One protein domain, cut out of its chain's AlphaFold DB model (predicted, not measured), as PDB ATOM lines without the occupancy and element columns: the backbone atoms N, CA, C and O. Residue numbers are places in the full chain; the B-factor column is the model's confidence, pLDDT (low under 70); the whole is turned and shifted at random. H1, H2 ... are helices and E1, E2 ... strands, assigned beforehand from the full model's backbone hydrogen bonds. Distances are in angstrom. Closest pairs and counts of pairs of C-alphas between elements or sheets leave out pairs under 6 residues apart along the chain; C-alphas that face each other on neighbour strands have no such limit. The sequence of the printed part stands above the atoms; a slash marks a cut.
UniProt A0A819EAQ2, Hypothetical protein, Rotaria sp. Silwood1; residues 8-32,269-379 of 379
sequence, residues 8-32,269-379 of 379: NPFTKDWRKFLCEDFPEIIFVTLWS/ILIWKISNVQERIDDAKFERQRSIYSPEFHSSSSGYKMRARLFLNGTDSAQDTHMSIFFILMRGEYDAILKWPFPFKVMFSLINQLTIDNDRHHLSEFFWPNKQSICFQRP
ATOM      1  N   ASN A   8     -12.672 -33.144 -42.403       31.06
ATOM      2  CA  ASN A   8     -11.745 -32.944 -41.300       31.06
ATOM      3  C   ASN A   8     -12.256 -33.890 -40.194       31.06
ATOM      4  O   ASN A   8     -13.453 -33.837 -39.898       31.06
ATOM      5  N   PRO A   9     -11.446 -34.832 -39.680       32.38
ATOM      6  CA  PRO A   9     -11.895 -35.785 -38.671       32.38
ATOM      7  C   PRO A   9     -12.515 -35.014 -37.499       32.38
ATOM      8  O   PRO A   9     -11.825 -34.258 -36.818       32.38
ATOM      9  N   PHE A  10     -13.833 -35.142 -37.306       41.25
ATOM     10  CA  PHE A  10     -14.573 -34.429 -36.264       41.25
ATOM     11  C   PHE A  10     -14.130 -34.908 -34.888       41.25
ATOM     12  O   PHE A  10     -14.661 -35.909 -34.418       41.25
ATOM     13  N   THR A  11     -13.125 -34.217 -34.332       40.53
ATOM     14  CA  THR A  11     -12.533 -34.243 -32.979       40.53
ATOM     15  C   THR A  11     -12.741 -35.517 -32.143       40.53
ATOM     16  O   THR A  11     -13.859 -35.922 -31.839       40.53
ATOM     17  N   LYS A  12     -11.636 -36.105 -31.655       39.56
ATOM     18  CA  LYS A  12     -11.589 -37.256 -30.717       39.56
ATOM     19  C   LYS A  12     -12.522 -37.162 -29.486       39.56
ATOM     20  O   LYS A  12     -12.690 -38.149 -28.777       39.56
ATOM     21  N   ASP A  13     -13.129 -36.001 -29.245       41.28
ATOM     22  CA  ASP A  13     -13.881 -35.619 -28.056       41.28
ATOM     23  C   ASP A  13     -15.406 -35.509 -28.250       41.28
ATOM     24  O   ASP A  13     -16.103 -35.172 -27.294       41.28
ATOM     25  N   TRP A  14     -15.968 -35.823 -29.428       47.03
ATOM     26  CA  TRP A  14     -17.424 -35.731 -29.664       47.03
ATOM     27  C   TRP A  14     -18.266 -36.549 -28.668       47.03
ATOM     28  O   TRP A  14     -19.389 -36.174 -28.336       47.03
ATOM     29  N   ARG A  15     -17.701 -37.635 -28.126       45.44
ATOM     30  CA  ARG A  15     -18.336 -38.471 -27.094       45.44
ATOM     31  C   ARG A  15     -18.622 -37.712 -25.792       45.44
ATOM     32  O   ARG A  15     -19.496 -38.131 -25.052       45.44
ATOM     33  N   LYS A  16     -17.950 -36.581 -25.529       47.25
ATOM     34  CA  LYS A  16     -18.209 -35.702 -24.368       47.25
ATOM     35  C   LYS A  16     -19.527 -34.923 -24.477       47.25
ATOM     36  O   LYS A  16     -19.971 -34.355 -23.484       47.25
ATOM     37  N   PHE A  17     -20.125 -34.872 -25.670       43.59
ATOM     38  CA  PHE A  17     -21.427 -34.245 -25.921       43.59
ATOM     39  C   PHE A  17     -22.593 -35.235 -25.783       43.59
ATOM     40  O   PHE A  17     -23.745 -34.815 -25.807       43.59
ATOM     41  N   LEU A  18     -22.302 -36.531 -25.616       40.34
ATOM     42  CA  LEU A  18     -23.281 -37.540 -25.233       40.34
ATOM     43  C   LEU A  18     -23.294 -37.641 -23.705       40.34
ATOM     44  O   LEU A  18     -22.305 -38.052 -23.101       40.34
ATOM     45  N   CYS A  19     -24.400 -37.242 -23.080       37.38
ATOM     46  CA  CYS A  19     -24.653 -37.463 -21.657       37.38
ATOM     47  C   CYS A  19     -25.684 -38.591 -21.511       37.38
ATOM     48  O   CYS A  19     -26.583 -38.688 -22.349       37.38
ATOM     49  N   GLU A  20     -25.596 -39.407 -20.455       38.56
ATOM     50  CA  GLU A  20     -26.607 -40.441 -20.153       38.56
ATOM     51  C   GLU A  20     -28.023 -39.847 -20.015       38.56
ATOM     52  O   GLU A  20     -29.003 -40.520 -20.327       38.56
ATOM     53  N   ASP A  21     -28.121 -38.559 -19.664       32.41
ATOM     54  CA  ASP A  21     -29.385 -37.843 -19.466       32.41
ATOM     55  C   ASP A  21     -30.004 -37.249 -20.753       32.41
ATOM     56  O   ASP A  21     -31.191 -36.922 -20.761       32.41
ATOM     57  N   PHE A  22     -29.244 -37.104 -21.851       34.16
ATOM     58  CA  PHE A  22     -29.725 -36.509 -23.112       34.16
ATOM     59  C   PHE A  22     -29.119 -37.226 -24.333       34.16
ATOM     60  O   PHE A  22     -28.044 -36.851 -24.809       34.16
ATOM     61  N   PRO A  23     -29.793 -38.251 -24.886       31.44
ATOM     62  CA  PRO A  23     -29.242 -39.117 -25.932       31.44
ATOM     63  C   PRO A  23     -29.375 -38.533 -27.348       31.44
ATOM     64  O   PRO A  23     -29.433 -39.292 -28.320       31.44
ATOM     65  N   GLU A  24     -29.483 -37.209 -27.486       28.61
ATOM     66  CA  GLU A  24     -29.873 -36.554 -28.730       28.61
ATOM     67  C   GLU A  24     -28.775 -35.646 -29.282       28.61
ATOM     68  O   GLU A  24     -28.106 -34.914 -28.558       28.61
ATOM     69  N   ILE A  25     -28.608 -35.655 -30.601       35.53
ATOM     70  CA  ILE A  25     -27.743 -34.712 -31.311       35.53
ATOM     71  C   ILE A  25     -28.629 -33.825 -32.173       35.53
ATOM     72  O   ILE A  25     -29.440 -34.348 -32.934       35.53
ATOM     73  N   ILE A  26     -28.467 -32.505 -32.064       32.59
ATOM     74  CA  ILE A  26     -29.125 -31.537 -32.943       32.59
ATOM     75  C   ILE A  26     -28.054 -30.951 -33.858       32.59
ATOM     76  O   ILE A  26     -27.053 -30.421 -33.377       32.59
ATOM     77  N   PHE A  27     -28.257 -31.049 -35.170       32.91
ATOM     78  CA  PHE A  27     -27.478 -30.280 -36.136       32.91
ATOM     79  C   PHE A  27     -28.244 -29.039 -36.568       32.91
ATOM     80  O   PHE A  27     -29.416 -29.168 -36.904       32.91
ATOM     81  N   VAL A  28     -27.588 -27.877 -36.598       28.39
ATOM     82  CA  VAL A  28     -28.134 -26.638 -37.177       28.39
ATOM     83  C   VAL A  28     -27.222 -26.181 -38.310       28.39
ATOM     84  O   VAL A  28     -26.001 -26.167 -38.164       28.39
ATOM     85  N   THR A  29     -27.793 -25.802 -39.450       29.25
ATOM     86  CA  THR A  29     -27.042 -25.210 -40.567       29.25
ATOM     87  C   THR A  29     -27.447 -23.743 -40.731       29.25
ATOM     88  O   THR A  29     -28.527 -23.465 -41.239       29.25
ATOM     89  N   LEU A  30     -26.616 -22.785 -40.298       27.72
ATOM     90  CA  LEU A  30     -26.858 -21.347 -40.529       27.72
ATOM     91  C   LEU A  30     -26.107 -20.848 -41.765       27.72
ATOM     92  O   LEU A  30     -25.018 -21.322 -42.094       27.72
ATOM     93  N   TRP A  31     -26.660 -19.822 -42.406       31.06
ATOM     94  CA  TRP A  31     -25.987 -19.041 -43.437       31.06
ATOM     95  C   TRP A  31     -25.751 -17.607 -42.987       31.06
ATOM     96  O   TRP A  31     -26.587 -16.993 -42.335       31.06
ATOM     97  N   SER A  32     -24.622 -17.054 -43.426       23.69
ATOM     98  CA  SER A  32     -24.374 -15.613 -43.458       23.69
ATOM     99  C   SER A  32     -24.543 -15.167 -44.909       23.69
ATOM    100  O   SER A  32     -23.776 -15.602 -45.771       23.69
ATOM    101  N   ILE A 269     -32.125 -23.774 -43.513       83.56
ATOM    102  CA  ILE A 269     -31.767 -24.285 -42.187       83.56
ATOM    103  C   ILE A 269     -32.374 -25.671 -41.992       83.56
ATOM    104  O   ILE A 269     -33.591 -25.840 -42.032       83.56
ATOM    105  N   LEU A 270     -31.522 -26.657 -41.731       83.75
ATOM    106  CA  LEU A 270     -31.914 -27.978 -41.257       83.75
ATOM    107  C   LEU A 270     -31.686 -28.058 -39.746       83.75
ATOM    108  O   LEU A 270     -30.576 -27.792 -39.291       83.75
ATOM    109  N   ILE A 271     -32.713 -28.482 -39.003       83.31
ATOM    110  CA  ILE A 271     -32.591 -28.933 -37.612       83.31
ATOM    111  C   ILE A 271     -32.765 -30.448 -37.602       83.31
ATOM    112  O   ILE A 271     -33.866 -30.955 -37.822       83.31
ATOM    113  N   TRP A 272     -31.680 -31.186 -37.380       86.50
ATOM    114  CA  TRP A 272     -31.718 -32.649 -37.390       86.50
ATOM    115  C   TRP A 272     -31.469 -33.217 -36.002       86.50
ATOM    116  O   TRP A 272     -30.328 -33.266 -35.554       86.50
ATOM    117  N   LYS A 273     -32.554 -33.655 -35.357       83.00
ATOM    118  CA  LYS A 273     -32.544 -34.378 -34.085       83.00
ATOM    119  C   LYS A 273     -32.362 -35.878 -34.330       83.00
ATOM    120  O   LYS A 273     -33.150 -36.492 -35.050       83.00
ATOM    121  N   ILE A 274     -31.329 -36.460 -33.730       81.88
ATOM    122  CA  ILE A 274     -31.021 -37.893 -33.812       81.88
ATOM    123  C   ILE A 274     -31.154 -38.492 -32.416       81.88
ATOM    124  O   ILE A 274     -30.335 -38.191 -31.557       81.88
ATOM    125  N   SER A 275     -32.164 -39.335 -32.206       80.81
ATOM    126  CA  SER A 275     -32.364 -40.085 -30.956       80.81
ATOM    127  C   SER A 275     -31.558 -41.396 -30.947       80.81
ATOM    128  O   SER A 275     -30.864 -41.694 -31.919       80.81
ATOM    129  N   ASN A 276     -31.625 -42.181 -29.861       83.25
ATOM    130  CA  ASN A 276     -30.984 -43.504 -29.678       83.25
ATOM    131  C   ASN A 276     -29.578 -43.601 -30.300       83.25
ATOM    132  O   ASN A 276     -29.288 -44.509 -31.081       83.25
ATOM    133  N   VAL A 277     -28.713 -42.624 -30.020       79.25
ATOM    134  CA  VAL A 277     -27.409 -42.522 -30.690       79.25
ATOM    135  C   VAL A 277     -26.546 -43.761 -30.437       79.25
ATOM    136  O   VAL A 277     -25.892 -44.228 -31.362       79.25
ATOM    137  N   GLN A 278     -26.598 -44.339 -29.231       83.19
ATOM    138  CA  GLN A 278     -25.819 -45.534 -28.890       83.19
ATOM    139  C   GLN A 278     -26.192 -46.749 -29.750       83.19
ATOM    140  O   GLN A 278     -25.316 -47.368 -30.345       83.19
ATOM    141  N   GLU A 279     -27.487 -47.030 -29.894       85.88
ATOM    142  CA  GLU A 279     -27.986 -48.102 -30.761       85.88
ATOM    143  C   GLU A 279     -27.551 -47.886 -32.216       85.88
ATOM    144  O   GLU A 279     -27.029 -48.792 -32.862       85.88
ATOM    145  N   ARG A 280     -27.657 -46.646 -32.710       82.50
ATOM    146  CA  ARG A 280     -27.239 -46.289 -34.072       82.50
ATOM    147  C   ARG A 280     -25.717 -46.372 -34.274       82.50
ATOM    148  O   ARG A 280     -25.269 -46.642 -35.387       82.50
ATOM    149  N   ILE A 281     -24.910 -46.148 -33.232       81.50
ATOM    150  CA  ILE A 281     -23.458 -46.398 -33.255       81.50
ATOM    151  C   ILE A 281     -23.193 -47.899 -33.360       81.50
ATOM    152  O   ILE A 281     -22.361 -48.311 -34.167       81.50
ATOM    153  N   ASP A 282     -23.888 -48.711 -32.566       88.12
ATOM    154  CA  ASP A 282     -23.721 -50.163 -32.585       88.12
ATOM    155  C   ASP A 282     -24.133 -50.733 -33.948       88.12
ATOM    156  O   ASP A 282     -23.385 -51.503 -34.547       88.12
ATOM    157  N   ASP A 283     -25.246 -50.273 -34.518       89.75
ATOM    158  CA  ASP A 283     -25.663 -50.626 -35.877       89.75
ATOM    159  C   ASP A 283     -24.637 -50.241 -36.944       89.75
ATOM    160  O   ASP A 283     -24.453 -50.982 -37.914       89.75
ATOM    161  N   ALA A 284     -23.952 -49.107 -36.775       84.12
ATOM    162  CA  ALA A 284     -22.887 -48.689 -37.677       84.12
ATOM    163  C   ALA A 284     -21.636 -49.571 -37.541       84.12
ATOM    164  O   ALA A 284     -21.022 -49.899 -38.556       84.12
ATOM    165  N   LYS A 285     -21.283 -49.997 -36.320       86.56
ATOM    166  CA  LYS A 285     -20.149 -50.899 -36.045       86.56
ATOM    167  C   LYS A 285     -20.383 -52.322 -36.539       86.56
ATOM    168  O   LYS A 285     -19.479 -52.929 -37.097       86.56
ATOM    169  N   PHE A 286     -21.593 -52.844 -36.355       91.88
ATOM    170  CA  PHE A 286     -21.989 -54.174 -36.827       91.88
ATOM    171  C   PHE A 286     -22.444 -54.180 -38.294       91.88
ATOM    172  O   PHE A 286     -23.027 -55.159 -38.749       91.88
ATOM    173  N   GLU A 287     -22.229 -53.077 -39.019       87.88
ATOM    174  CA  GLU A 287     -22.594 -52.882 -40.427       87.88
ATOM    175  C   GLU A 287     -24.077 -53.113 -40.775       87.88
ATOM    176  O   GLU A 287     -24.439 -53.121 -41.953       87.88
ATOM    177  N   ARG A 288     -24.964 -53.212 -39.775       89.69
ATOM    178  CA  ARG A 288     -26.419 -53.310 -39.972       89.69
ATOM    179  C   ARG A 288     -26.954 -52.058 -40.657       89.69
ATOM    180  O   ARG A 288     -27.749 -52.144 -41.590       89.69
ATOM    181  N   GLN A 289     -26.463 -50.894 -40.233       88.88
ATOM    182  CA  GLN A 289     -26.769 -49.613 -40.854       88.88
ATOM    183  C   GLN A 289     -25.591 -48.638 -40.717       88.88
ATOM    184  O   GLN A 289     -25.458 -47.912 -39.740       88.88
ATOM    185  N   ARG A 290     -24.743 -48.566 -41.753       85.50
ATOM    186  CA  ARG A 290     -23.505 -47.755 -41.733       85.50
ATOM    187  C   ARG A 290     -23.716 -46.237 -41.673       85.50
ATOM    188  O   ARG A 290     -22.822 -45.506 -41.259       85.50
ATOM    189  N   SER A 291     -24.860 -45.742 -42.139       85.69
ATOM    190  CA  SER A 291     -25.142 -44.304 -42.190       85.69
ATOM    191  C   SER A 291     -26.628 -44.013 -42.111       85.69
ATOM    192  O   SER A 291     -27.439 -44.796 -42.611       85.69
ATOM    193  N   ILE A 292     -26.962 -42.825 -41.630       86.50
ATOM    194  CA  ILE A 292     -28.321 -42.291 -41.601       86.50
ATOM    195  C   ILE A 292     -28.419 -41.027 -42.459       86.50
ATOM    196  O   ILE A 292     -27.421 -40.340 -42.692       86.50
ATOM    197  N   TYR A 293     -29.619 -40.730 -42.950       85.69
ATOM    198  CA  TYR A 293     -29.906 -39.524 -43.722       85.69
ATOM    199  C   TYR A 293     -30.806 -38.591 -42.928       85.69
ATOM    200  O   TYR A 293     -31.695 -39.047 -42.210       85.69
ATOM    201  N   SER A 294     -30.571 -37.291 -43.077       84.38
ATOM    202  CA  SER A 294     -31.471 -36.278 -42.548       84.38
ATOM    203  C   SER A 294     -32.751 -36.189 -43.382       84.38
ATOM    204  O   SER A 294     -32.763 -36.643 -44.537       84.38
ATOM    205  N   PRO A 295     -33.783 -35.510 -42.854       88.69
ATOM    206  CA  PRO A 295     -34.838 -34.950 -43.687       88.69
ATOM    207  C   PRO A 295     -34.287 -34.134 -44.847       88.69
ATOM    208  O   PRO A 295     -33.180 -33.582 -44.793       88.69
ATOM    209  N   GLU A 296     -35.118 -34.019 -45.870       89.38
ATOM    210  CA  GLU A 296     -34.913 -33.069 -46.950       89.38
ATOM    211  C   GLU A 296     -35.195 -31.646 -46.453       89.38
ATOM    212  O   GLU A 296     -36.102 -31.414 -45.653       89.38
ATOM    213  N   PHE A 297     -34.425 -30.685 -46.946       88.12
ATOM    214  CA  PHE A 297     -34.655 -29.264 -46.718       88.12
ATOM    215  C   PHE A 297     -34.272 -28.469 -47.962       88.12
ATOM    216  O   PHE A 297     -33.546 -28.946 -48.837       88.12
ATOM    217  N   HIS A 298     -34.779 -27.248 -48.047       89.25
ATOM    218  CA  HIS A 298     -34.640 -26.386 -49.203       89.25
ATOM    219  C   HIS A 298     -34.050 -25.037 -48.819       89.25
ATOM    220  O   HIS A 298     -34.274 -24.528 -47.721       89.25
ATOM    221  N   SER A 299     -33.323 -24.424 -49.751       86.12
ATOM    222  CA  SER A 299     -32.784 -23.074 -49.552       86.12
ATOM    223  C   SER A 299     -33.872 -21.991 -49.573       86.12
ATOM    224  O   SER A 299     -33.688 -20.933 -48.988       86.12
ATOM    225  N   SER A 300     -34.966 -22.239 -50.298       87.00
ATOM    226  CA  SER A 300     -36.159 -21.391 -50.441       87.00
ATOM    227  C   SER A 300     -37.329 -22.248 -50.950       87.00
ATOM    228  O   SER A 300     -37.112 -23.397 -51.343       87.00
ATOM    229  N   SER A 301     -38.556 -21.714 -50.996       89.12
ATOM    230  CA  SER A 301     -39.732 -22.411 -51.561       89.12
ATOM    231  C   SER A 301     -39.511 -22.916 -52.995       89.12
ATOM    232  O   SER A 301     -39.976 -23.995 -53.351       89.12
ATOM    233  N   SER A 302     -38.749 -22.166 -53.793       90.62
ATOM    234  CA  SER A 302     -38.326 -22.522 -55.152       90.62
ATOM    235  C   SER A 302     -36.802 -22.682 -55.265       90.62
ATOM    236  O   SER A 302     -36.184 -22.235 -56.233       90.62
ATOM    237  N   GLY A 303     -36.181 -23.231 -54.218       90.06
ATOM    238  CA  GLY A 303     -34.730 -23.296 -54.037       90.06
ATOM    239  C   GLY A 303     -34.109 -24.671 -54.283       90.06
ATOM    240  O   GLY A 303     -34.770 -25.611 -54.721       90.06
ATOM    241  N   TYR A 304     -32.818 -24.793 -53.960       87.19
ATOM    242  CA  TYR A 304     -32.079 -26.058 -54.052       87.19
ATOM    243  C   TYR A 304     -32.657 -27.064 -53.068       87.19
ATOM    244  O   TYR A 304     -32.917 -26.709 -51.918       87.19
ATOM    245  N   LYS A 305     -32.806 -28.317 -53.500       92.75
ATOM    246  CA  LYS A 305     -33.214 -29.434 -52.648       92.75
ATOM    247  C   LYS A 305     -31.972 -30.112 -52.067       92.75
ATOM    248  O   LYS A 305     -31.058 -30.476 -52.803       92.75
ATOM    249  N   MET A 306     -31.907 -30.263 -50.749       90.94
ATOM    250  CA  MET A 306     -30.700 -30.692 -50.035       90.94
ATOM    251  C   MET A 306     -31.030 -31.695 -48.929       90.94
ATOM    252  O   MET A 306     -32.163 -31.772 -48.455       90.94
ATOM    253  N   ARG A 307     -30.025 -32.459 -48.496       89.62
ATOM    254  CA  ARG A 307     -30.048 -33.235 -47.248       89.62
ATOM    255  C   ARG A 307     -28.640 -33.466 -46.709       89.62
ATOM    256  O   ARG A 307     -27.655 -33.193 -47.390       89.62
ATOM    257  N   ALA A 308     -28.537 -34.028 -45.516       85.69
ATOM    258  CA  ALA A 308     -27.293 -34.477 -44.916       85.69
ATOM    259  C   ALA A 308     -27.245 -36.007 -44.781       85.69
ATOM    260  O   ALA A 308     -28.270 -36.695 -44.756       85.69
ATOM    261  N   ARG A 309     -26.033 -36.554 -44.694       87.31
ATOM    262  CA  ARG A 309     -25.760 -37.962 -44.386       87.31
ATOM    263  C   ARG A 309     -24.746 -38.039 -43.261       87.31
ATOM    264  O   ARG A 309     -23.688 -37.433 -43.370       87.31
ATOM    265  N   LEU A 310     -25.049 -38.805 -42.222       84.88
ATOM    266  CA  LEU A 310     -24.185 -38.980 -41.061       84.88
ATOM    267  C   LEU A 310     -23.725 -40.432 -40.946       84.88
ATOM    268  O   LEU A 310     -24.526 -41.361 -41.045       84.88
ATOM    269  N   PHE A 311     -22.436 -40.598 -40.686       84.69
ATOM    270  CA  PHE A 311     -21.782 -41.842 -40.313       84.69
ATOM    271  C   PHE A 311     -21.293 -41.691 -38.875       84.69
ATOM    272  O   PHE A 311     -20.295 -41.020 -38.609       84.69
ATOM    273  N   LEU A 312     -22.027 -42.294 -37.942       80.06
ATOM    274  CA  LEU A 312     -21.725 -42.212 -36.510       80.06
ATOM    275  C   LEU A 312     -20.423 -42.937 -36.139       80.06
ATOM    276  O   LEU A 312     -19.783 -42.576 -35.160       80.06
ATOM    277  N   ASN A 313     -20.014 -43.924 -36.940       82.25
ATOM    278  CA  ASN A 313     -18.747 -44.636 -36.763       82.25
ATOM    279  C   ASN A 313     -17.633 -44.150 -37.709       82.25
ATOM    280  O   ASN A 313     -16.643 -44.852 -37.902       82.25
ATOM    281  N   GLY A 314     -17.808 -42.974 -38.322       73.38
ATOM    282  CA  GLY A 314     -16.842 -42.379 -39.246       73.38
ATOM    283  C   GLY A 314     -16.769 -43.066 -40.612       73.38
ATOM    284  O   GLY A 314     -17.408 -44.088 -40.857       73.38
ATOM    285  N   THR A 315     -15.997 -42.476 -41.525       70.38
ATOM    286  CA  THR A 315     -15.697 -43.036 -42.855       70.38
ATOM    287  C   THR A 315     -14.203 -42.996 -43.145       70.38
ATOM    288  O   THR A 315     -13.508 -42.085 -42.692       70.38
ATOM    289  N   ASP A 316     -13.719 -43.942 -43.950       76.94
ATOM    290  CA  ASP A 316     -12.330 -44.012 -44.416       76.94
ATOM    291  C   ASP A 316     -11.322 -43.940 -43.249       76.94
ATOM    292  O   ASP A 316     -11.425 -44.687 -42.278       76.94
ATOM    293  N   SER A 317     -10.370 -43.005 -43.294       68.69
ATOM    294  CA  SER A 317      -9.361 -42.798 -42.248       68.69
ATOM    295  C   SER A 317      -9.925 -42.317 -40.904       68.69
ATOM    296  O   SER A 317      -9.178 -42.228 -39.933       68.69
ATOM    297  N   ALA A 318     -11.211 -41.961 -40.842       68.94
ATOM    298  CA  ALA A 318     -11.896 -41.512 -39.632       68.94
ATOM    299  C   ALA A 318     -12.757 -42.611 -38.979       68.94
ATOM    300  O   ALA A 318     -13.416 -42.343 -37.970       68.94
ATOM    301  N   GLN A 319     -12.748 -43.830 -39.528       75.31
ATOM    302  CA  GLN A 319     -13.491 -44.966 -38.986       75.31
ATOM    303  C   GLN A 319     -13.118 -45.242 -37.517       75.31
ATOM    304  O   GLN A 319     -11.965 -45.070 -37.116       75.31
ATOM    305  N   ASP A 320     -14.117 -45.583 -36.697       75.62
ATOM    306  CA  ASP A 320     -14.050 -45.872 -35.249       75.62
ATOM    307  C   ASP A 320     -13.548 -44.730 -34.340       75.62
ATOM    308  O   ASP A 320     -13.613 -44.825 -33.107       75.62
ATOM    309  N   THR A 321     -13.078 -43.623 -34.918       67.88
ATOM    310  CA  THR A 321     -12.407 -42.534 -34.194       67.88
ATOM    311  C   THR A 321     -13.219 -41.245 -34.168       67.88
ATOM    312  O   THR A 321     -13.252 -40.570 -33.139       67.88
ATOM    313  N   HIS A 322     -13.915 -40.917 -35.254       74.38
ATOM    314  CA  HIS A 322     -14.683 -39.682 -35.390       74.38
ATOM    315  C   HIS A 322     -16.047 -39.972 -36.021       74.38
ATOM    316  O   HIS A 322     -16.258 -41.028 -36.609       74.38
ATOM    317  N   MET A 323     -16.972 -39.020 -35.935       79.25
ATOM    318  CA  MET A 323     -18.173 -39.035 -36.774       79.25
ATOM    319  C   MET A 323     -17.877 -38.347 -38.108       79.25
ATOM    320  O   MET A 323     -17.003 -37.487 -38.200       79.25
ATOM    321  N   SER A 324     -18.608 -38.699 -39.159       79.81
ATOM    322  CA  SER A 324     -18.476 -38.041 -40.463       79.81
ATOM    323  C   SER A 324     -19.844 -37.615 -40.973       79.81
ATOM    324  O   SER A 324     -20.727 -38.451 -41.155       79.81
ATOM    325  N   ILE A 325     -20.030 -36.313 -41.193       82.75
ATOM    326  CA  ILE A 325     -21.250 -35.744 -41.771       82.75
ATOM    327  C   ILE A 325     -20.968 -35.196 -43.170       82.75
ATOM    328  O   ILE A 325     -19.925 -34.601 -43.426       82.75
ATOM    329  N   PHE A 326     -21.915 -35.409 -44.077       80.38
ATOM    330  CA  PHE A 326     -21.827 -35.020 -45.475       80.38
ATOM    331  C   PHE A 326     -23.058 -34.229 -45.882       80.38
ATOM    332  O   PHE A 326     -24.179 -34.565 -45.504       80.38
ATOM    333  N   PHE A 327     -22.842 -33.217 -46.711       84.75
ATOM    334  CA  PHE A 327     -23.893 -32.447 -47.358       84.75
ATOM    335  C   PHE A 327     -24.174 -33.045 -48.736       84.75
ATOM    336  O   PHE A 327     -23.250 -33.418 -49.459       84.75
ATOM    337  N   ILE A 328     -25.451 -33.157 -49.090       85.12
ATOM    338  CA  ILE A 328     -25.921 -33.767 -50.331       85.12
ATOM    339  C   ILE A 328     -26.861 -32.787 -51.024       85.12
ATOM    340  O   ILE A 328     -27.919 -32.451 -50.492       85.12
ATOM    341  N   LEU A 329     -26.497 -32.394 -52.244       85.38
ATOM    342  CA  LEU A 329     -27.421 -31.765 -53.185       85.38
ATOM    343  C   LEU A 329     -28.249 -32.842 -53.874       85.38
ATOM    344  O   LEU A 329     -27.722 -33.861 -54.322       85.38
ATOM    345  N   MET A 330     -29.553 -32.615 -53.935       89.19
ATOM    346  CA  MET A 330     -30.512 -33.502 -54.571       89.19
ATOM    347  C   MET A 330     -31.131 -32.813 -55.778       89.19
ATOM    348  O   MET A 330     -31.197 -31.588 -55.833       89.19
ATOM    349  N   ARG A 331     -31.630 -33.619 -56.716       89.81
ATOM    350  CA  ARG A 331     -32.405 -33.115 -57.846       89.81
ATOM    351  C   ARG A 331     -33.679 -32.434 -57.335       89.81
ATOM    352  O   ARG A 331     -34.507 -33.084 -56.690       89.81
ATOM    353  N   GLY A 332     -33.818 -31.144 -57.607       87.75
ATOM    354  CA  GLY A 332     -34.982 -30.322 -57.290       87.75
ATOM    355  C   GLY A 332     -35.850 -30.038 -58.517       87.75
ATOM    356  O   GLY A 332     -35.406 -30.147 -59.659       87.75
ATOM    357  N   GLU A 333     -37.104 -29.638 -58.293       91.75
ATOM    358  CA  GLU A 333     -38.006 -29.203 -59.378       91.75
ATOM    359  C   GLU A 333     -37.502 -27.938 -60.085       91.75
ATOM    360  O   GLU A 333     -37.691 -27.775 -61.288       91.75
ATOM    361  N   TYR A 334     -36.824 -27.058 -59.346       90.75
ATOM    362  CA  TYR A 334     -36.402 -25.742 -59.822       90.75
ATOM    363  C   TYR A 334     -34.957 -25.714 -60.344       90.75
ATOM    364  O   TYR A 334     -34.458 -24.651 -60.705       90.75
ATOM    365  N   ASP A 335     -34.275 -26.859 -60.460       89.56
ATOM    366  CA  ASP A 335     -32.853 -26.926 -60.846       89.56
ATOM    367  C   ASP A 335     -32.542 -26.239 -62.184       89.56
ATOM    368  O   ASP A 335     -31.425 -25.754 -62.383       89.56
ATOM    369  N   ALA A 336     -33.520 -26.166 -63.094       90.62
ATOM    370  CA  ALA A 336     -33.396 -25.505 -64.390       90.62
ATOM    371  C   ALA A 336     -33.240 -23.976 -64.296       90.62
ATOM    372  O   ALA A 336     -32.614 -23.384 -65.173       90.62
ATOM    373  N   ILE A 337     -33.796 -23.348 -63.255       89.19
ATOM    374  CA  ILE A 337     -33.767 -21.889 -63.047       89.19
ATOM    375  C   ILE A 337     -32.740 -21.455 -61.989       89.19
ATOM    376  O   ILE A 337     -32.492 -20.262 -61.814       89.19
ATOM    377  N   LEU A 338     -32.143 -22.412 -61.278       88.12
ATOM    378  CA  LEU A 338     -31.138 -22.170 -60.248       88.12
ATOM    379  C   LEU A 338     -29.731 -21.995 -60.847       88.12
ATOM    380  O   LEU A 338     -29.430 -22.446 -61.953       88.12
ATOM    381  N   LYS A 339     -28.850 -21.311 -60.107       89.50
ATOM    382  CA  LYS A 339     -27.467 -21.038 -60.526       89.50
ATOM    383  C   LYS A 339     -26.564 -22.231 -60.211       89.50
ATOM    384  O   LYS A 339     -26.546 -22.730 -59.093       89.50
ATOM    385  N   TRP A 340     -25.738 -22.631 -61.170       90.06
ATOM    386  CA  TRP A 340     -24.805 -23.745 -60.993       90.06
ATOM    387  C   TRP A 340     -23.375 -23.348 -61.382       90.06
ATOM    388  O   TRP A 340     -23.211 -22.516 -62.279       90.06
ATOM    389  N   PRO A 341     -22.340 -23.924 -60.737       91.81
ATOM    390  CA  PRO A 341     -22.399 -24.850 -59.595       91.81
ATOM    391  C   PRO A 341     -22.937 -24.190 -58.310       91.81
ATOM    392  O   PRO A 341     -22.949 -22.963 -58.210       91.81
ATOM    393  N   PHE A 342     -23.388 -25.002 -57.348       84.56
ATOM    394  CA  PHE A 342     -24.008 -24.559 -56.095       84.56
ATOM    395  C   PHE A 342     -23.135 -23.498 -55.395       84.56
ATOM    396  O   PHE A 342     -22.003 -23.800 -55.004       84.56
ATOM    397  N   PRO A 343     -23.611 -22.244 -55.261       82.81
ATOM    398  CA  PRO A 343     -22.718 -21.108 -55.018       82.81
ATOM    399  C   PRO A 343     -22.523 -20.755 -53.542       82.81
ATOM    400  O   PRO A 343     -21.894 -19.741 -53.237       82.81
ATOM    401  N   PHE A 344     -23.090 -21.528 -52.622       83.50
ATOM    402  CA  PHE A 344     -23.321 -21.047 -51.270       83.50
ATOM    403  C   PHE A 344     -22.531 -21.776 -50.194       83.50
ATOM    404  O   PHE A 344     -22.329 -22.983 -50.267       83.50
ATOM    405  N   LYS A 345     -22.123 -21.040 -49.157       82.94
ATOM    406  CA  LYS A 345     -21.413 -21.592 -48.000       82.94
ATOM    407  C   LYS A 345     -22.292 -22.600 -47.262       82.94
ATOM    408  O   LYS A 345     -23.432 -22.292 -46.936       82.94
ATOM    409  N   VAL A 346     -21.742 -23.765 -46.943       80.88
ATOM    410  CA  VAL A 346     -22.415 -24.789 -46.136       80.88
ATOM    411  C   VAL A 346     -21.782 -24.804 -44.754       80.88
ATOM    412  O   VAL A 346     -20.557 -24.815 -44.642       80.88
ATOM    413  N   MET A 347     -22.609 -24.808 -43.711       79.25
ATOM    414  CA  MET A 347     -22.168 -24.864 -42.320       79.25
ATOM    415  C   MET A 347     -22.828 -26.039 -41.610       79.25
ATOM    416  O   MET A 347     -24.029 -26.241 -41.762       79.25
ATOM    417  N   PHE A 348     -22.054 -26.775 -40.822       81.19
ATOM    418  CA  PHE A 348     -22.531 -27.793 -39.898       81.19
ATOM    419  C   PHE A 348     -22.270 -27.331 -38.473       81.19
ATOM    420  O   PHE A 348     -21.125 -27.039 -38.137       81.19
ATOM    421  N   SER A 349     -23.296 -27.332 -37.631       78.06
ATOM    422  CA  SER A 349     -23.146 -27.110 -36.193       78.06
ATOM    423  C   SER A 349     -23.642 -28.313 -35.419       78.06
ATOM    424  O   SER A 349     -24.799 -28.680 -35.571       78.06
ATOM    425  N   LEU A 350     -22.796 -28.897 -34.577       78.31
ATOM    426  CA  LEU A 350     -23.164 -29.868 -33.556       78.31
ATOM    427  C   LEU A 350     -23.562 -29.112 -32.283       78.31
ATOM    428  O   LEU A 350     -22.728 -28.467 -31.639       78.31
ATOM    429  N   ILE A 351     -24.844 -29.177 -31.935       78.75
ATOM    430  CA  ILE A 351     -25.401 -28.463 -30.789       78.75
ATOM    431  C   ILE A 351     -25.129 -29.237 -29.500       78.75
ATOM    432  O   ILE A 351     -25.418 -30.427 -29.384       78.75
ATOM    433  N   ASN A 352     -24.604 -28.513 -28.518       74.62
ATOM    434  CA  ASN A 352     -24.440 -28.981 -27.149       74.62
ATOM    435  C   ASN A 352     -25.736 -28.724 -26.369       74.62
ATOM    436  O   ASN A 352     -26.198 -27.586 -26.343       74.62
ATOM    437  N   GLN A 353     -26.304 -29.761 -25.750       68.81
ATOM    438  CA  GLN A 353     -27.589 -29.679 -25.040       68.81
ATOM    439  C   GLN A 353     -27.460 -29.375 -23.537       68.81
ATOM    440  O   GLN A 353     -28.469 -29.199 -22.860       68.81
ATOM    441  N   LEU A 354     -26.242 -29.314 -22.989       68.38
ATOM    442  CA  LEU A 354     -26.033 -29.038 -21.566       68.38
ATOM    443  C   LEU A 354     -26.208 -27.539 -21.272       68.38
ATOM    444  O   LEU A 354     -25.461 -26.711 -21.782       68.38
ATOM    445  N   THR A 355     -27.169 -27.202 -20.410       55.38
ATOM    446  CA  THR A 355     -27.586 -25.824 -20.085       55.38
ATOM    447  C   THR A 355     -26.859 -25.192 -18.889       55.38
ATOM    448  O   THR A 355     -27.222 -24.095 -18.475       55.38
ATOM    449  N   ILE A 356     -25.869 -25.870 -18.291       53.81
ATOM    450  CA  ILE A 356     -25.422 -25.554 -16.917       53.81
ATOM    451  C   ILE A 356     -24.141 -24.702 -16.837       53.81
ATOM    452  O   ILE A 356     -23.974 -23.994 -15.851       53.81
ATOM    453  N   ASP A 357     -23.283 -24.677 -17.858       47.88
ATOM    454  CA  ASP A 357     -22.060 -23.858 -17.835       47.88
ATOM    455  C   ASP A 357     -22.015 -22.940 -19.064       47.88
ATOM    456  O   ASP A 357     -22.014 -23.424 -20.197       47.88
ATOM    457  N   ASN A 358     -21.914 -21.624 -18.840       47.88
ATOM    458  CA  ASN A 358     -21.826 -20.552 -19.851       47.88
ATOM    459  C   ASN A 358     -20.623 -20.652 -20.822       47.88
ATOM    460  O   ASN A 358     -20.400 -19.736 -21.606       47.88
ATOM    461  N   ASP A 359     -19.863 -21.750 -20.797       47.75
ATOM    462  CA  ASP A 359     -18.535 -21.856 -21.413       47.75
ATOM    463  C   ASP A 359     -18.342 -23.106 -22.296       47.75
ATOM    464  O   ASP A 359     -17.224 -23.573 -22.520       47.75
ATOM    465  N   ARG A 360     -19.423 -23.692 -22.834       53.91
ATOM    466  CA  ARG A 360     -19.308 -24.793 -23.815       53.91
ATOM    467  C   ARG A 360     -20.006 -24.479 -25.131       53.91
ATOM    468  O   ARG A 360     -21.167 -24.825 -25.341       53.91
ATOM    469  N   HIS A 361     -19.248 -23.866 -26.037       63.22
ATOM    470  CA  HIS A 361     -19.664 -23.510 -27.392       63.22
ATOM    471  C   HIS A 361     -20.141 -24.719 -28.223       63.22
ATOM    472  O   HIS A 361     -19.594 -25.819 -28.128       63.22
ATOM    473  N   HIS A 362     -21.148 -24.501 -29.076       69.75
ATOM    474  CA  HIS A 362     -21.507 -25.434 -30.149       69.75
ATOM    475  C   HIS A 362     -20.314 -25.642 -31.088       69.75
ATOM    476  O   HIS A 362     -19.629 -24.679 -31.438       69.75
ATOM    477  N   LEU A 363     -20.083 -26.872 -31.546       69.62
ATOM    478  CA  LEU A 363     -19.011 -27.142 -32.501       69.62
ATOM    479  C   LEU A 363     -19.524 -26.843 -33.907       69.62
ATOM    480  O   LEU A 363     -20.412 -27.535 -34.388       69.62
ATOM    481  N   SER A 364     -18.991 -25.806 -34.550       73.25
ATOM    482  CA  SER A 364     -19.439 -25.373 -35.876       73.25
ATOM    483  C   SER A 364     -18.284 -25.319 -36.858       73.25
ATOM    484  O   SER A 364     -17.256 -24.719 -36.571       73.25
ATOM    485  N   GLU A 365     -18.484 -25.903 -38.031       72.00
ATOM    486  CA  GLU A 365     -17.526 -25.921 -39.133       72.00
ATOM    487  C   GLU A 365     -18.234 -25.545 -40.431       72.00
ATOM    488  O   GLU A 365     -19.412 -25.858 -40.626       72.00
ATOM    489  N   PHE A 366     -17.533 -24.875 -41.343       78.31
ATOM    490  CA  PHE A 366     -18.100 -24.478 -42.628       78.31
ATOM    491  C   PHE A 366     -17.136 -24.716 -43.781       78.31
ATOM    492  O   PHE A 366     -15.919 -24.735 -43.618       78.31
ATOM    493  N   PHE A 367     -17.691 -24.830 -44.982       74.44
ATOM    494  CA  PHE A 367     -16.910 -24.869 -46.206       74.44
ATOM    495  C   PHE A 367     -17.596 -24.100 -47.334       74.44
ATOM    496  O   PHE A 367     -18.820 -23.941 -47.376       74.44
ATOM    497  N   TRP A 368     -16.780 -23.635 -48.278       79.12
ATOM    498  CA  TRP A 368     -17.249 -23.114 -49.557       79.12
ATOM    499  C   TRP A 368     -17.208 -24.238 -50.597       79.12
ATOM    500  O   TRP A 368     -16.139 -24.812 -50.814       79.12
ATOM    501  N   PRO A 369     -18.341 -24.580 -51.235       77.81
ATOM    502  CA  PRO A 369     -18.390 -25.598 -52.275       77.81
ATOM    503  C   PRO A 369     -17.370 -25.334 -53.382       77.81
ATOM    504  O   PRO A 369     -17.341 -24.259 -53.989       77.81
ATOM    505  N   ASN A 370     -16.532 -26.330 -53.669       77.94
ATOM    506  CA  ASN A 370     -15.584 -26.231 -54.769       77.94
ATOM    507  C   ASN A 370     -16.341 -26.266 -56.106       77.94
ATOM    508  O   ASN A 370     -16.902 -27.295 -56.477       77.94
ATOM    509  N   LYS A 371     -16.283 -25.169 -56.866       80.75
ATOM    510  CA  LYS A 371     -16.943 -25.026 -58.173       80.75
ATOM    511  C   LYS A 371     -16.500 -26.050 -59.220       80.75
ATOM    512  O   LYS A 371     -17.224 -26.257 -60.184       80.75
ATOM    513  N   GLN A 372     -15.330 -26.664 -59.067       82.31
ATOM    514  CA  GLN A 372     -14.838 -27.709 -59.972       82.31
ATOM    515  C   GLN A 372     -15.315 -29.109 -59.571       82.31
ATOM    516  O   GLN A 372     -15.245 -30.036 -60.374       82.31
ATOM    517  N   SER A 373     -15.806 -29.286 -58.341       77.12
ATOM    518  CA  SER A 373     -16.283 -30.585 -57.879       77.12
ATOM    519  C   SER A 373     -17.614 -30.935 -58.536       77.12
ATOM    520  O   SER A 373     -18.556 -30.140 -58.550       77.12
ATOM    521  N   ILE A 374     -17.697 -32.166 -59.038       75.19
ATOM    522  CA  ILE A 374     -18.899 -32.727 -59.664       75.19
ATOM    523  C   ILE A 374     -20.068 -32.762 -58.666       75.19
ATOM    524  O   ILE A 374     -21.213 -32.586 -59.064       75.19
ATOM    525  N   CYS A 375     -19.789 -32.903 -57.364       73.31
ATOM    526  CA  CYS A 375     -20.797 -32.960 -56.298       73.31
ATOM    527  C   CYS A 375     -21.628 -31.673 -56.150       73.31
ATOM    528  O   CYS A 375     -22.679 -31.704 -55.516       73.31
ATOM    529  N   PHE A 376     -21.147 -30.550 -56.694       82.25
ATOM    530  CA  PHE A 376     -21.816 -29.248 -56.630       82.25
ATOM    531  C   PHE A 376     -22.289 -28.756 -58.001       82.25
ATOM    532  O   PHE A 376     -22.756 -27.624 -58.114       82.25
ATOM    533  N   GLN A 377     -22.170 -29.578 -59.045       84.00
ATOM    534  CA  GLN A 377     -22.770 -29.299 -60.349       84.00
ATOM    535  C   GLN A 377     -24.270 -29.594 -60.328       84.00
ATOM    536  O   GLN A 377     -24.778 -30.198 -59.383       84.00
ATOM    537  N   ARG A 378     -24.970 -29.165 -61.383       88.31
ATOM    538  CA  ARG A 378     -26.397 -29.449 -61.544       88.31
ATOM    539  C   ARG A 378     -26.639 -30.975 -61.562       88.31
ATOM    540  O   ARG A 378     -26.002 -31.630 -62.392       88.31
ATOM    541  N   PRO A 379     -27.508 -31.510 -60.679       81.31
ATOM    542  CA  PRO A 379     -27.856 -32.931 -60.614       81.31
ATOM    543  C   PRO A 379     -28.497 -33.519 -61.875       81.31
ATOM    544  O   PRO A 379     -29.071 -32.754 -62.688       81.31
TER     545      PRO A 379
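AT A GLANCE: This is residues 8 to 32 and 269 to 379 of the 379 residues of the protein "Hypothetical protein" of Rotaria sp. Silwood1 (UniProt A0A819EAQ2). With little regular structure, the domain is a twisted four-stranded sheet with the hairpin E3 and E4 loosely over one face, H2 near one end, and long loops. The 136 printed residues hold, in order, H1 E1 E2 H2 E3 E4 E5 E6, 46 residues in all, class mixed. The sheet, E2 E1 E5 E6, is antiparallel. The whole is compact, radius of gyration of the C-alphas 16.0 A, spanning 47 by 37 by 23 A.

HOW THE PARTS SIT: H1, residues 14 to 17, only grazes the sheet. E1, residues 25 to 28, is antiparallel to E2, residues 271 to 274 (N 274 to O 25, 2.9 A). H2, residues 277 to 285, is not on the sheet; its O i to N i+4 pairs are within hydrogen-bond range. E3, residues 305 to 311, and E4, residues 324 to 330, form a hairpin (N 309 to O 326, 2.8 A). E5, residues 346 to 351, is antiparallel to E1 (N 351 to O 26, 2.9 A) and forms a hairpin with E6, residues 363 to 367 (N 348 to O 365, 2.8 A).

IN THESE COORDINATES: H1 begins at C-alpha 14 (-17.424, -35.731, -29.664). E3 is 20.9 A long; E6 ends at C-alpha 367 (-16.910, -24.869, -46.206).

THE WHOLE: Residues 33 to 268 are not printed; the gap is 11.5 A between C-alphas. Links from H2 through E6 are long. Confidence is under 70 at residues 8 to 32, 317 to 318, 321 and 353 to 363.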